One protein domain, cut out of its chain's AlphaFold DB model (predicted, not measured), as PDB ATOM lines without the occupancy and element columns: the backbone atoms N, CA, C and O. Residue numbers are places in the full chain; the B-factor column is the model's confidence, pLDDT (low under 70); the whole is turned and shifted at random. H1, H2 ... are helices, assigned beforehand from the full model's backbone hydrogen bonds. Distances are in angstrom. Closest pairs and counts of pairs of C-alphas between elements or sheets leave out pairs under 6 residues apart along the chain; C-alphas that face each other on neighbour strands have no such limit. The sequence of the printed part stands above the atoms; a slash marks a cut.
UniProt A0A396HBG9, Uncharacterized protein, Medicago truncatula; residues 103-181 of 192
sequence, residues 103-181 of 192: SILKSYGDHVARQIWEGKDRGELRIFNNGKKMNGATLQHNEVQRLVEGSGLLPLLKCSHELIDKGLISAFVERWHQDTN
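What this domain is: This is residues 103 to 181 of the 192 residues of an uncharacterized protein of Medicago truncatula (UniProt A0A396HBG9). Little regular structure is here: an open, flat frame of chain has short helices H4 and H1 meeting toward one end and H2 and H3 near each other at the other, joined by long residues 118 to 141 and short residues 159 to 165. The printed part has 79 residues, with four named helices, H1 to H4 in order, holding 30, and no named strand: all helix. It is only just extended, close to loose, with a radius of gyration of the C-alphas of 17.6 A, and spans 50 by 28 by 15 A.

How they stand to each other: Start at H4, residues 166 to 175; it touches H1, residues 112 to 117, about perpendicular at 80 degrees, closest at the C-alphas of Glu 174 and Ala 113, 5.3 A. H2, residues 142 to 150, and H3, residues 154 to 158, are close but not clearly touching, closest at the C-alphas of Val 148 and Leu 154, 5.8 A. H2 and H4 are apart. In H1, H2 and H4 every O i to N i+4 pair is within hydrogen-bond range; in H3, 0 of 1 is, beside 2 of 2 O i to N i+3 pairs.

Where its parts are: Find C-alpha 166 at (46.978, 8.754, -28.841); H4 runs 14.2 A to C-alpha 175. H1 begins at C-alpha 112, (40.353, 14.165, -42.248), and runs 8.7 A; H2 runs 12.1 A, H3 7.4 A.

The domain as a whole: The C-alphas farthest apart, Gly 119 and Asn 142, are 51.6 A apart. The printed part has no cut; the link H1 to H2 is long. Look for pLDDT under 70 at residues 129 to 137 and 160 to 163.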
ATOM      1  N   SER A 103      39.177  11.393 -59.495       83.62
ATOM      2  CA  SER A 103      38.609  10.048 -59.670       83.62
ATOM      3  C   SER A 103      39.519   8.938 -59.126       83.62
ATOM      4  O   SER A 103      39.046   7.835 -58.848       83.62
ATOM      5  N   ILE A 104      40.805   9.242 -58.927       83.81
ATOM      6  CA  ILE A 104      41.798   8.337 -58.339       83.81
ATOM      7  C   ILE A 104      41.583   8.204 -56.824       83.81
ATOM      8  O   ILE A 104      41.731   7.119 -56.273       83.81
ATOM      9  N   LEU A 105      41.189   9.289 -56.154       85.75
ATOM     10  CA  LEU A 105      41.009   9.359 -54.702       85.75
ATOM     11  C   LEU A 105      39.547   9.648 -54.348       85.75
ATOM     12  O   LEU A 105      39.223  10.641 -53.692       85.75
ATOM     13  N   LYS A 106      38.656   8.763 -54.804       86.19
ATOM     14  CA  LYS A 106      37.193   8.937 -54.749       86.19
ATOM     15  C   LYS A 106      36.677   9.234 -53.343       86.19
ATOM     16  O   LYS A 106      35.723   9.985 -53.192       86.19
ATOM     17  N   SER A 107      37.307   8.653 -52.322       86.06
ATOM     18  CA  SER A 107      36.898   8.807 -50.923       86.06
ATOM     19  C   SER A 107      37.725   9.834 -50.141       86.06
ATOM     20  O   SER A 107      37.560   9.969 -48.930       86.06
ATOM     21  N   TYR A 108      38.659  10.549 -50.781       86.38
ATOM     22  CA  TYR A 108      39.533  11.512 -50.093       86.38
ATOM     23  C   TYR A 108      38.846  12.852 -49.818       86.38
ATOM     24  O   TYR A 108      39.229  13.562 -48.889       86.38
ATOM     25  N   GLY A 109      37.783  13.171 -50.565       85.94
ATOM     26  CA  GLY A 109      36.957  14.363 -50.356       85.94
ATOM     27  C   GLY A 109      36.451  14.522 -48.917       85.94
ATOM     28  O   GLY A 109      36.447  15.631 -48.384       85.94
ATOM     29  N   ASP A 110      36.126  13.415 -48.257       85.81
ATOM     30  CA  ASP A 110      35.608  13.421 -46.886       85.81
ATOM     31  C   ASP A 110      36.676  13.075 -45.840       85.81
ATOM     32  O   ASP A 110      36.393  13.004 -44.641       85.81
ATOM     33  N   HIS A 111      37.924  12.863 -46.267       88.19
ATOM     34  CA  HIS A 111      38.992  12.451 -45.366       88.19
ATOM     35  C   HIS A 111      39.470  13.593 -44.469       88.19
ATOM     36  O   HIS A 111      39.473  14.776 -44.822       88.19
ATOM     37  N   VAL A 112      39.930  13.220 -43.279       85.75
ATOM     38  CA  VAL A 112      40.353  14.165 -42.248       85.75
ATOM     39  C   VAL A 112      41.589  14.977 -42.647       85.75
ATOM     40  O   VAL A 112      41.703  16.137 -42.257       85.75
ATOM     41  N   ALA A 113      42.488  14.415 -43.462       84.75
ATOM     42  CA  ALA A 113      43.661  15.121 -43.976       84.75
ATOM     43  C   ALA A 113      43.266  16.338 -44.812       84.75
ATOM     44  O   ALA A 113      43.871  17.402 -44.683       84.75
ATOM     45  N   ARG A 114      42.211  16.200 -45.625       86.25
ATOM     46  CA  ARG A 114      41.687  17.288 -46.449       86.25
ATOM     47  C   ARG A 114      41.172  18.431 -45.584       86.25
ATOM     48  O   ARG A 114      41.490  19.584 -45.848       86.25
ATOM     49  N   GLN A 115      40.430  18.118 -44.523       85.69
ATOM     50  CA  GLN A 115      39.914  19.131 -43.597       85.69
ATOM     51  C   GLN A 115      41.051  19.887 -42.895       85.69
ATOM     52  O   GLN A 115      41.028  21.115 -42.842       85.69
ATOM     53  N   ILE A 116      42.077  19.165 -42.430       85.50
ATOM     54  CA  ILE A 116      43.273  19.763 -41.815       85.50
ATOM     55  C   ILE A 116      43.985  20.685 -42.810       85.50
ATOM     56  O   ILE A 116      44.385  21.790 -42.446       85.50
ATOM     57  N   TRP A 117      44.112  20.256 -44.069       85.88
ATOM     58  CA  TRP A 117      44.725  21.064 -45.120       85.88
ATOM     59  C   TRP A 117      43.949  22.357 -45.401       85.88
ATOM     60  O   TRP A 117      44.544  23.415 -45.586       85.88
ATOM     61  N   GLU A 118      42.618  22.299 -45.381       87.19
ATOM     62  CA  GLU A 118      41.738  23.468 -45.513       87.19
ATOM     63  C   GLU A 118      41.746  24.385 -44.275       87.19
ATOM     64  O   GLU A 118      41.008  25.368 -44.225       87.19
ATOM     65  N   GLY A 119      42.560  24.076 -43.259       87.88
ATOM     66  CA  GLY A 119      42.635  24.833 -42.012       87.88
ATOM     67  C   GLY A 119      41.429  24.624 -41.096       87.88
ATOM     68  O   GLY A 119      41.254  25.384 -40.142       87.88
ATOM     69  N   LYS A 120      40.593  23.612 -41.361       88.69
ATOM     70  CA  LYS A 120      39.481  23.248 -40.480       88.69
ATOM     71  C   LYS A 120      40.032  22.499 -39.272       88.69
ATOM     72  O   LYS A 120      40.698  21.474 -39.410       88.69
ATOM     73  N   ASP A 121      39.727  23.006 -38.082       83.56
ATOM     74  CA  ASP A 121      40.017  22.293 -36.843       83.56
ATOM     75  C   ASP A 121      38.987  21.177 -36.648       83.56
ATOM     76  O   ASP A 121      37.785  21.429 -36.566       83.56
ATOM     77  N   ARG A 122      39.460  19.933 -36.575       79.50
ATOM     78  CA  ARG A 122      38.602  18.771 -36.308       79.50
ATOM     79  C   ARG A 122      38.411  18.512 -34.806       79.50
ATOM     80  O   ARG A 122      37.611  17.655 -34.435       79.50
ATOM     81  N   GLY A 123      39.202  19.164 -33.951       81.06
ATOM     82  CA  GLY A 123      39.332  18.821 -32.538       81.06
ATOM     83  C   GLY A 123      40.131  17.534 -32.268       81.06
ATOM     84  O   GLY A 123      40.787  16.954 -33.138       81.06
ATOM     85  N   GLU A 124      40.104  17.079 -31.014       78.81
ATOM     86  CA  GLU A 124      40.791  15.852 -30.588       78.81
ATOM     87  C   GLU A 124      40.043  14.605 -31.090       78.81
ATOM     88  O   GLU A 124      38.833  14.466 -30.879       78.81
ATOM     89  N   LEU A 125      40.755  13.661 -31.720       76.75
ATOM     90  CA  LEU A 125      40.163  12.364 -32.048       76.75
ATOM     91  C   LEU A 125      39.829  11.619 -30.761       76.75
ATOM     92  O   LEU A 125      40.700  11.276 -29.958       76.75
ATOM     93  N   ARG A 126      38.545  11.312 -30.590       75.94
ATOM     94  CA  ARG A 126      38.093  10.450 -29.503       75.94
ATOM     95  C   ARG A 126      38.391   9.005 -29.865       75.94
ATOM     96  O   ARG A 126      37.692   8.396 -30.670       75.94
ATOM     97  N   ILE A 127      39.424   8.459 -29.244       73.88
ATOM     98  CA  ILE A 127      39.719   7.032 -29.316       73.88
ATOM     99  C   ILE A 127      38.759   6.320 -28.363       73.88
ATOM    100  O   ILE A 127      38.871   6.438 -27.141       73.88
ATOM    101  N   PHE A 128      37.796   5.597 -28.929       73.00
ATOM    102  CA  PHE A 128      36.915   4.720 -28.167       73.00
ATOM    103  C   PHE A 128      37.607   3.377 -27.962       73.00
ATOM    104  O   PHE A 128      38.009   2.717 -28.916       73.00
ATOM    105  N   ASN A 129      37.766   2.991 -26.701       67.56
ATOM    106  CA  ASN A 129      38.493   1.790 -26.325       67.56
ATOM    107  C   ASN A 129      37.526   0.711 -25.816       67.56
ATOM    108  O   ASN A 129      36.760   0.953 -24.885       67.56
ATOM    109  N   ASN A 130      37.618  -0.498 -26.374       67.88
ATOM    110  CA  ASN A 130      36.937  -1.697 -25.868       67.88
ATOM    111  C   ASN A 130      37.844  -2.573 -24.974       67.88
ATOM    112  O   ASN A 130      37.438  -3.645 -24.541       67.88
ATOM    113  N   GLY A 131      39.062  -2.123 -24.671       58.47
ATOM    114  CA  GLY A 131      40.168  -2.867 -24.059       58.47
ATOM    115  C   GLY A 131      39.924  -3.394 -22.647       58.47
ATOM    116  O   GLY A 131      40.575  -4.358 -22.254       58.47
ATOM    117  N   LYS A 132      38.909  -2.889 -21.927       60.38
ATOM    118  CA  LYS A 132      38.394  -3.572 -20.723       60.38
ATOM    119  C   LYS A 132      38.006  -5.033 -21.004       60.38
ATOM    120  O   LYS A 132      38.030  -5.842 -20.087       60.38
ATOM    121  N   LYS A 133      37.688  -5.372 -22.259       61.41
ATOM    122  CA  LYS A 133      37.399  -6.738 -22.716       61.41
ATOM    123  C   LYS A 133      38.654  -7.582 -22.980       61.41
ATOM    124  O   LYS A 133      38.534  -8.797 -22.988       61.41
ATOM    125  N   MET A 134      39.825  -6.971 -23.187       64.06
ATOM    126  CA  MET A 134      41.059  -7.668 -23.590       64.06
ATOM    127  C   MET A 134      41.939  -8.073 -22.408       64.06
ATOM    128  O   MET A 134      42.464  -9.178 -22.404       64.06
ATOM    129  N   ASN A 135      42.036  -7.243 -21.361       59.94
ATOM    130  CA  ASN A 135      42.863  -7.554 -20.182       59.94
ATOM    131  C   ASN A 135      42.382  -8.802 -19.404       59.94
ATOM    132  O   ASN A 135      43.119  -9.331 -18.578       59.94
ATOM    133  N   GLY A 136      41.149  -9.261 -19.656       66.62
ATOM    134  CA  GLY A 136      40.597 -10.521 -19.147       66.62
ATOM    135  C   GLY A 136      40.190 -11.501 -20.252       66.62
ATOM    136  O   GLY A 136      39.469 -12.459 -19.974       66.62
ATOM    137  N   ALA A 137      40.589 -11.250 -21.504       69.25
ATOM    138  CA  ALA A 137      40.310 -12.164 -22.600       69.25
ATOM    139  C   ALA A 137      41.202 -13.398 -22.447       69.25
ATOM    140  O   ALA A 137      42.400 -13.361 -22.707       69.25
ATOM    141  N   THR A 138      40.599 -14.502 -22.030       74.69
ATOM    142  CA  THR A 138      41.237 -15.817 -22.048       74.69
ATOM    143  C   THR A 138      40.732 -16.577 -23.265       74.69
ATOM    144  O   THR A 138      39.525 -16.639 -23.510       74.69
ATOM    145  N   LEU A 139      41.647 -17.167 -24.034       83.25
ATOM    146  CA  LEU A 139      41.293 -18.035 -25.153       83.25
ATOM    147  C   LEU A 139      40.828 -19.384 -24.591       83.25
ATOM    148  O   LEU A 139      41.636 -20.248 -24.288       83.25
ATOM    149  N   GLN A 140      39.516 -19.540 -24.399       82.31
ATOM    150  CA  GLN A 140      38.927 -20.753 -23.808       82.31
ATOM    151  C   GLN A 140      38.905 -21.943 -24.781       82.31
ATOM    152  O   GLN A 140      38.830 -23.095 -24.364       82.31
ATOM    153  N   HIS A 141      38.932 -21.673 -26.088       88.69
ATOM    154  CA  HIS A 141      38.833 -22.700 -27.119       88.69
ATOM    155  C   HIS A 141      40.222 -23.058 -27.652       88.69
ATOM    156  O   HIS A 141      40.883 -22.221 -28.269       88.69
ATOM    157  N   ASN A 142      40.637 -24.315 -27.468       88.31
ATOM    158  CA  ASN A 142      41.966 -24.807 -27.856       88.31
ATOM    159  C   ASN A 142      42.302 -24.550 -29.336       88.31
ATOM    160  O   ASN A 142      43.433 -24.208 -29.670       88.31
ATOM    161  N   GLU A 143      41.321 -24.669 -30.234       91.88
ATOM    162  CA  GLU A 143      41.536 -24.389 -31.661       91.88
ATOM    163  C   GLU A 143      41.853 -22.909 -31.921       91.88
ATOM    164  O   GLU A 143      42.764 -22.597 -32.684       91.88
ATOM    165  N   VAL A 144      41.157 -21.999 -31.234       88.12
ATOM    166  CA  VAL A 144      41.380 -20.554 -31.359       88.12
ATOM    167  C   VAL A 144      42.734 -20.190 -30.765       88.12
ATOM    168  O   VAL A 144      43.482 -19.433 -31.375       88.12
ATOM    169  N   GLN A 145      43.093 -20.776 -29.619       88.94
ATOM    170  CA  GLN A 145      44.413 -20.595 -29.026       88.94
ATOM    171  C   GLN A 145      45.526 -20.998 -29.996       88.94
ATOM    172  O   GLN A 145      46.424 -20.199 -30.243       88.94
ATOM    173  N   ARG A 146      45.426 -22.175 -30.622       91.94
ATOM    174  CA  ARG A 146      46.422 -22.650 -31.591       91.94
ATOM    175  C   ARG A 146      46.552 -21.724 -32.807       91.94
ATOM    176  O   ARG A 146      47.658 -21.502 -33.288       91.94
ATOM    177  N   LEU A 147      45.446 -21.170 -33.305       92.50
ATOM    178  CA  LEU A 147      45.463 -20.216 -34.424       92.50
ATOM    179  C   LEU A 147      46.098 -18.872 -34.031       92.50
ATOM    180  O   LEU A 147      46.871 -18.291 -34.795       92.50
ATOM    181  N   VAL A 148      45.810 -18.375 -32.827       88.56
ATOM    182  CA  VAL A 148      46.403 -17.128 -32.314       88.56
ATOM    183  C   VAL A 148      47.895 -17.319 -31.998       88.56
ATOM    184  O   VAL A 148      48.694 -16.418 -32.255       88.56
ATOM    185  N   GLU A 149      48.293 -18.497 -31.507       89.19
ATOM    186  CA  GLU A 149      49.699 -18.902 -31.343       89.19
ATOM    187  C   GLU A 149      50.413 -18.956 -32.696       89.19
ATOM    188  O   GLU A 149      51.451 -18.318 -32.864       89.19
ATOM    189  N   GLY A 150      49.828 -19.647 -33.679       91.62
ATOM    190  CA  GLY A 150      50.406 -19.807 -35.016       91.62
ATOM    191  C   GLY A 150      50.521 -18.504 -35.813       91.62
ATOM    192  O   GLY A 150      51.425 -18.368 -36.630       91.62
ATOM    193  N   SER A 151      49.651 -17.525 -35.552       91.69
ATOM    194  CA  SER A 151      49.736 -16.183 -36.149       91.69
ATOM    195  C   SER A 151      50.706 -15.244 -35.422       91.69
ATOM    196  O   SER A 151      50.944 -14.134 -35.893       91.69
ATOM    197  N   GLY A 152      51.257 -15.650 -34.271       88.50
ATOM    198  CA  GLY A 152      52.147 -14.811 -33.466       88.50
ATOM    199  C   GLY A 152      51.444 -13.634 -32.781       88.50
ATOM    200  O   GLY A 152      52.110 -12.727 -32.286       88.50
ATOM    201  N   LEU A 153      50.107 -13.632 -32.728       86.12
ATOM    202  CA  LEU A 153      49.308 -12.525 -32.192       86.12
ATOM    203  C   LEU A 153      49.084 -12.613 -30.679       86.12
ATOM    204  O   LEU A 153      48.539 -11.685 -30.086       86.12
ATOM    205  N   LEU A 154      49.537 -13.683 -30.020       84.50
ATOM    206  CA  LEU A 154      49.410 -13.833 -28.566       84.50
ATOM    207  C   LEU A 154      49.919 -12.649 -27.731       84.50
ATOM    208  O   LEU A 154      49.271 -12.319 -26.737       84.50
ATOM    209  N   PRO A 155      51.045 -11.995 -28.077       81.81
ATOM    210  CA  PRO A 155      51.510 -10.818 -27.353       81.81
ATOM    211  C   PRO A 155      50.473  -9.691 -27.320       81.81
ATOM    212  O   PRO A 155      50.410  -8.975 -26.325       81.81
ATOM    213  N   LEU A 156      49.600  -9.577 -28.331       79.19
ATOM    214  CA  LEU A 156      48.527  -8.576 -28.355       79.19
ATOM    215  C   LEU A 156      47.493  -8.785 -27.244       79.19
ATOM    216  O   LEU A 156      46.879  -7.818 -26.809       79.19
ATOM    217  N   LEU A 157      47.338 -10.015 -26.741       77.62
ATOM    218  CA  LEU A 157      46.489 -10.310 -25.583       77.62
ATOM    219  C   LEU A 157      47.055  -9.700 -24.289       77.62
ATOM    220  O   LEU A 157      46.314  -9.426 -23.350       77.62
ATOM    221  N   LYS A 158      48.377  -9.490 -24.245       71.38
ATOM    222  CA  LYS A 158      49.109  -8.893 -23.118       71.38
ATOM    223  C   LYS A 158      49.379  -7.398 -23.313       71.38
ATOM    224  O   LYS A 158      49.653  -6.702 -22.338       71.38
ATOM    225  N   CYS A 159      49.321  -6.901 -24.546       71.94
ATOM    226  CA  CYS A 159      49.466  -5.483 -24.850       71.94
ATOM    227  C   CYS A 159      48.180  -4.735 -24.477       71.94
ATOM    228  O   CYS A 159      47.175  -4.819 -25.179       71.94
ATOM    229  N   SER A 160      48.210  -3.959 -23.391       64.62
ATOM    230  CA  SER A 160      47.097  -3.068 -23.074       64.62
ATOM    231  C   SER A 160      47.113  -1.844 -23.996       64.62
ATOM    232  O   SER A 160      48.150  -1.237 -24.271       64.62
ATOM    233  N   HIS A 161      45.931  -1.431 -24.452       63.19
ATOM    234  CA  HIS A 161      45.762  -0.206 -25.244       63.19
ATOM    235  C   HIS A 161      46.085   1.080 -24.456       63.19
ATOM    236  O   HIS A 161      46.138   2.154 -25.044       63.19
ATOM    237  N   GLU A 162      46.311   0.988 -23.141       65.31
ATOM    238  CA  GLU A 162      46.810   2.089 -22.305       65.31
ATOM    239  C   GLU A 162      48.232   2.514 -22.701       65.31
ATOM    240  O   GLU A 162      48.603   3.664 -22.491       65.31
ATOM    241  N   LEU A 163      49.005   1.607 -23.311       67.56
ATOM    242  CA  LEU A 163      50.363   1.875 -23.789       67.56
ATOM    243  C   LEU A 163      50.402   2.487 -25.196       67.56
ATOM    244  O   LEU A 163      51.469   2.891 -25.657       67.56
ATOM    245  N   ILE A 164      49.267   2.545 -25.898       74.44
ATOM    246  CA  ILE A 164      49.218   3.064 -27.264       74.44
ATOM    247  C   ILE A 164      49.073   4.583 -27.219       74.44
ATOM    248  O   ILE A 164      48.077   5.122 -26.733       74.44
ATOM    249  N   ASP A 165      50.068   5.273 -27.771       82.62
ATOM    250  CA  ASP A 165      50.075   6.727 -27.832       82.62
ATOM    251  C   ASP A 165      48.928   7.260 -28.708       82.62
ATOM    252  O   ASP A 165      48.773   6.907 -29.881       82.62
ATOM    253  N   LYS A 166      48.114   8.149 -28.133       80.56
ATOM    254  CA  LYS A 166      46.978   8.754 -28.841       80.56
ATOM    255  C   LYS A 166      47.430   9.634 -30.002       80.56
ATOM    256  O   LYS A 166      46.720   9.721 -31.005       80.56
ATOM    257  N   GLY A 167      48.586  10.288 -29.864       85.00
ATOM    258  CA  GLY A 167      49.188  11.103 -30.917       85.00
ATOM    259  C   GLY A 167      49.587  10.248 -32.116       85.00
ATOM    260  O   GLY A 167      49.268  10.603 -33.246       85.00
ATOM    261  N   LEU A 168      50.179   9.081 -31.868       85.31
ATOM    262  CA  LEU A 168      50.550   8.103 -32.883       85.31
ATOM    263  C   LEU A 168      49.324   7.607 -33.652       85.31
ATOM    264  O   LEU A 168      49.307   7.676 -34.877       85.31
ATOM    265  N   ILE A 169      48.272   7.175 -32.950       83.88
ATOM    266  CA  ILE A 169      47.018   6.750 -33.594       83.88
ATOM    267  C   ILE A 169      46.393   7.895 -34.389       83.88
ATOM    268  O   ILE A 169      45.947   7.686 -35.514       83.88
ATOM    269  N   SER A 170      46.404   9.109 -33.842       83.38
ATOM    270  CA  SER A 170      45.877  10.280 -34.543       83.38
ATOM    271  C   SER A 170      46.653  10.564 -35.824       83.38
ATOM    272  O   SER A 170      46.039  10.731 -36.872       83.38
ATOM    273  N   ALA A 171      47.984  10.532 -35.772       85.19
ATOM    274  CA  ALA A 171      48.841  10.723 -36.936       85.19
ATOM    275  C   ALA A 171      48.637   9.625 -37.993       85.19
ATOM    276  O   ALA A 171      48.656   9.914 -39.189       85.19
ATOM    277  N   PHE A 172      48.403   8.376 -37.570       85.44
ATOM    278  CA  PHE A 172      48.040   7.298 -38.490       85.44
ATOM    279  C   PHE A 172      46.698   7.568 -39.158       85.44
ATOM    280  O   PHE A 172      46.634   7.529 -40.377       85.44
ATOM    281  N   VAL A 173      45.649   7.907 -38.409       83.69
ATOM    282  CA  VAL A 173      44.327   8.223 -38.981       83.69
ATOM    283  C   VAL A 173      44.390   9.441 -39.914       83.69
ATOM    284  O   VAL A 173      43.706   9.478 -40.933       83.69
ATOM    285  N   GLU A 174      45.239  10.424 -39.605       86.00
ATOM    286  CA  GLU A 174      45.477  11.600 -40.451       86.00
ATOM    287  C   GLU A 174      46.157  11.279 -41.769       86.00
ATOM    288  O   GLU A 174      45.900  11.955 -42.756       86.00
ATOM    289  N   ARG A 175      47.048  10.291 -41.801       82.94
ATOM    290  CA  ARG A 175      47.843   9.979 -42.996       82.94
ATOM    291  C   ARG A 175      47.299   8.793 -43.775       82.94
ATOM    292  O   ARG A 175      47.542   8.688 -44.970       82.94
ATOM    293  N   TRP A 176      46.591   7.894 -43.103       85.31
ATOM    294  CA  TRP A 176      46.093   6.661 -43.684       85.31
ATOM    295  C   TRP A 176      44.777   6.915 -44.405       85.31
ATOM    296  O   TRP A 176      43.765   7.272 -43.797       85.31
ATOM    297  N   HIS A 177      44.786   6.682 -45.712       83.12
ATOM    298  CA  HIS A 177      43.601   6.742 -46.553       83.12
ATOM    299  C   HIS A 177      43.577   5.533 -47.480       83.12
ATOM    300  O   HIS A 177      44.590   5.227 -48.103       83.12
ATOM    301  N   GLN A 178      42.442   4.834 -47.544       82.31
ATOM    302  CA  GLN A 178      42.313   3.546 -48.237       82.31
ATOM    303  C   GLN A 178      42.704   3.611 -49.722       82.31
ATOM    304  O   GLN A 178      43.352   2.690 -50.204       82.31
ATOM    305  N   ASP A 179      42.408   4.719 -50.410       82.00
ATOM    306  CA  ASP A 179      42.708   4.862 -51.842       82.00
ATOM    307  C   ASP A 179      44.203   5.162 -52.079       82.00
ATOM    308  O   ASP A 179      44.719   4.951 -53.171       82.00
ATOM    309  N   THR A 180      44.923   5.628 -51.049       73.88
ATOM    310  CA  THR A 180      46.386   5.847 -51.079       73.88
ATOM    311  C   THR A 180      47.178   4.703 -50.451       73.88
ATOM    312  O   THR A 180      48.398   4.631 -50.600       73.88
ATOM    313  N   ASN A 181      46.501   3.816 -49.721       71.12
ATOM    314  CA  ASN A 181      47.133   2.740 -48.983       71.12
ATOM    315  C   ASN A 181      47.162   1.450 -49.791       71.12
ATOM    316  O   ASN A 181      46.594   0.428 -49.418       71.12
TER     317      ASN A 181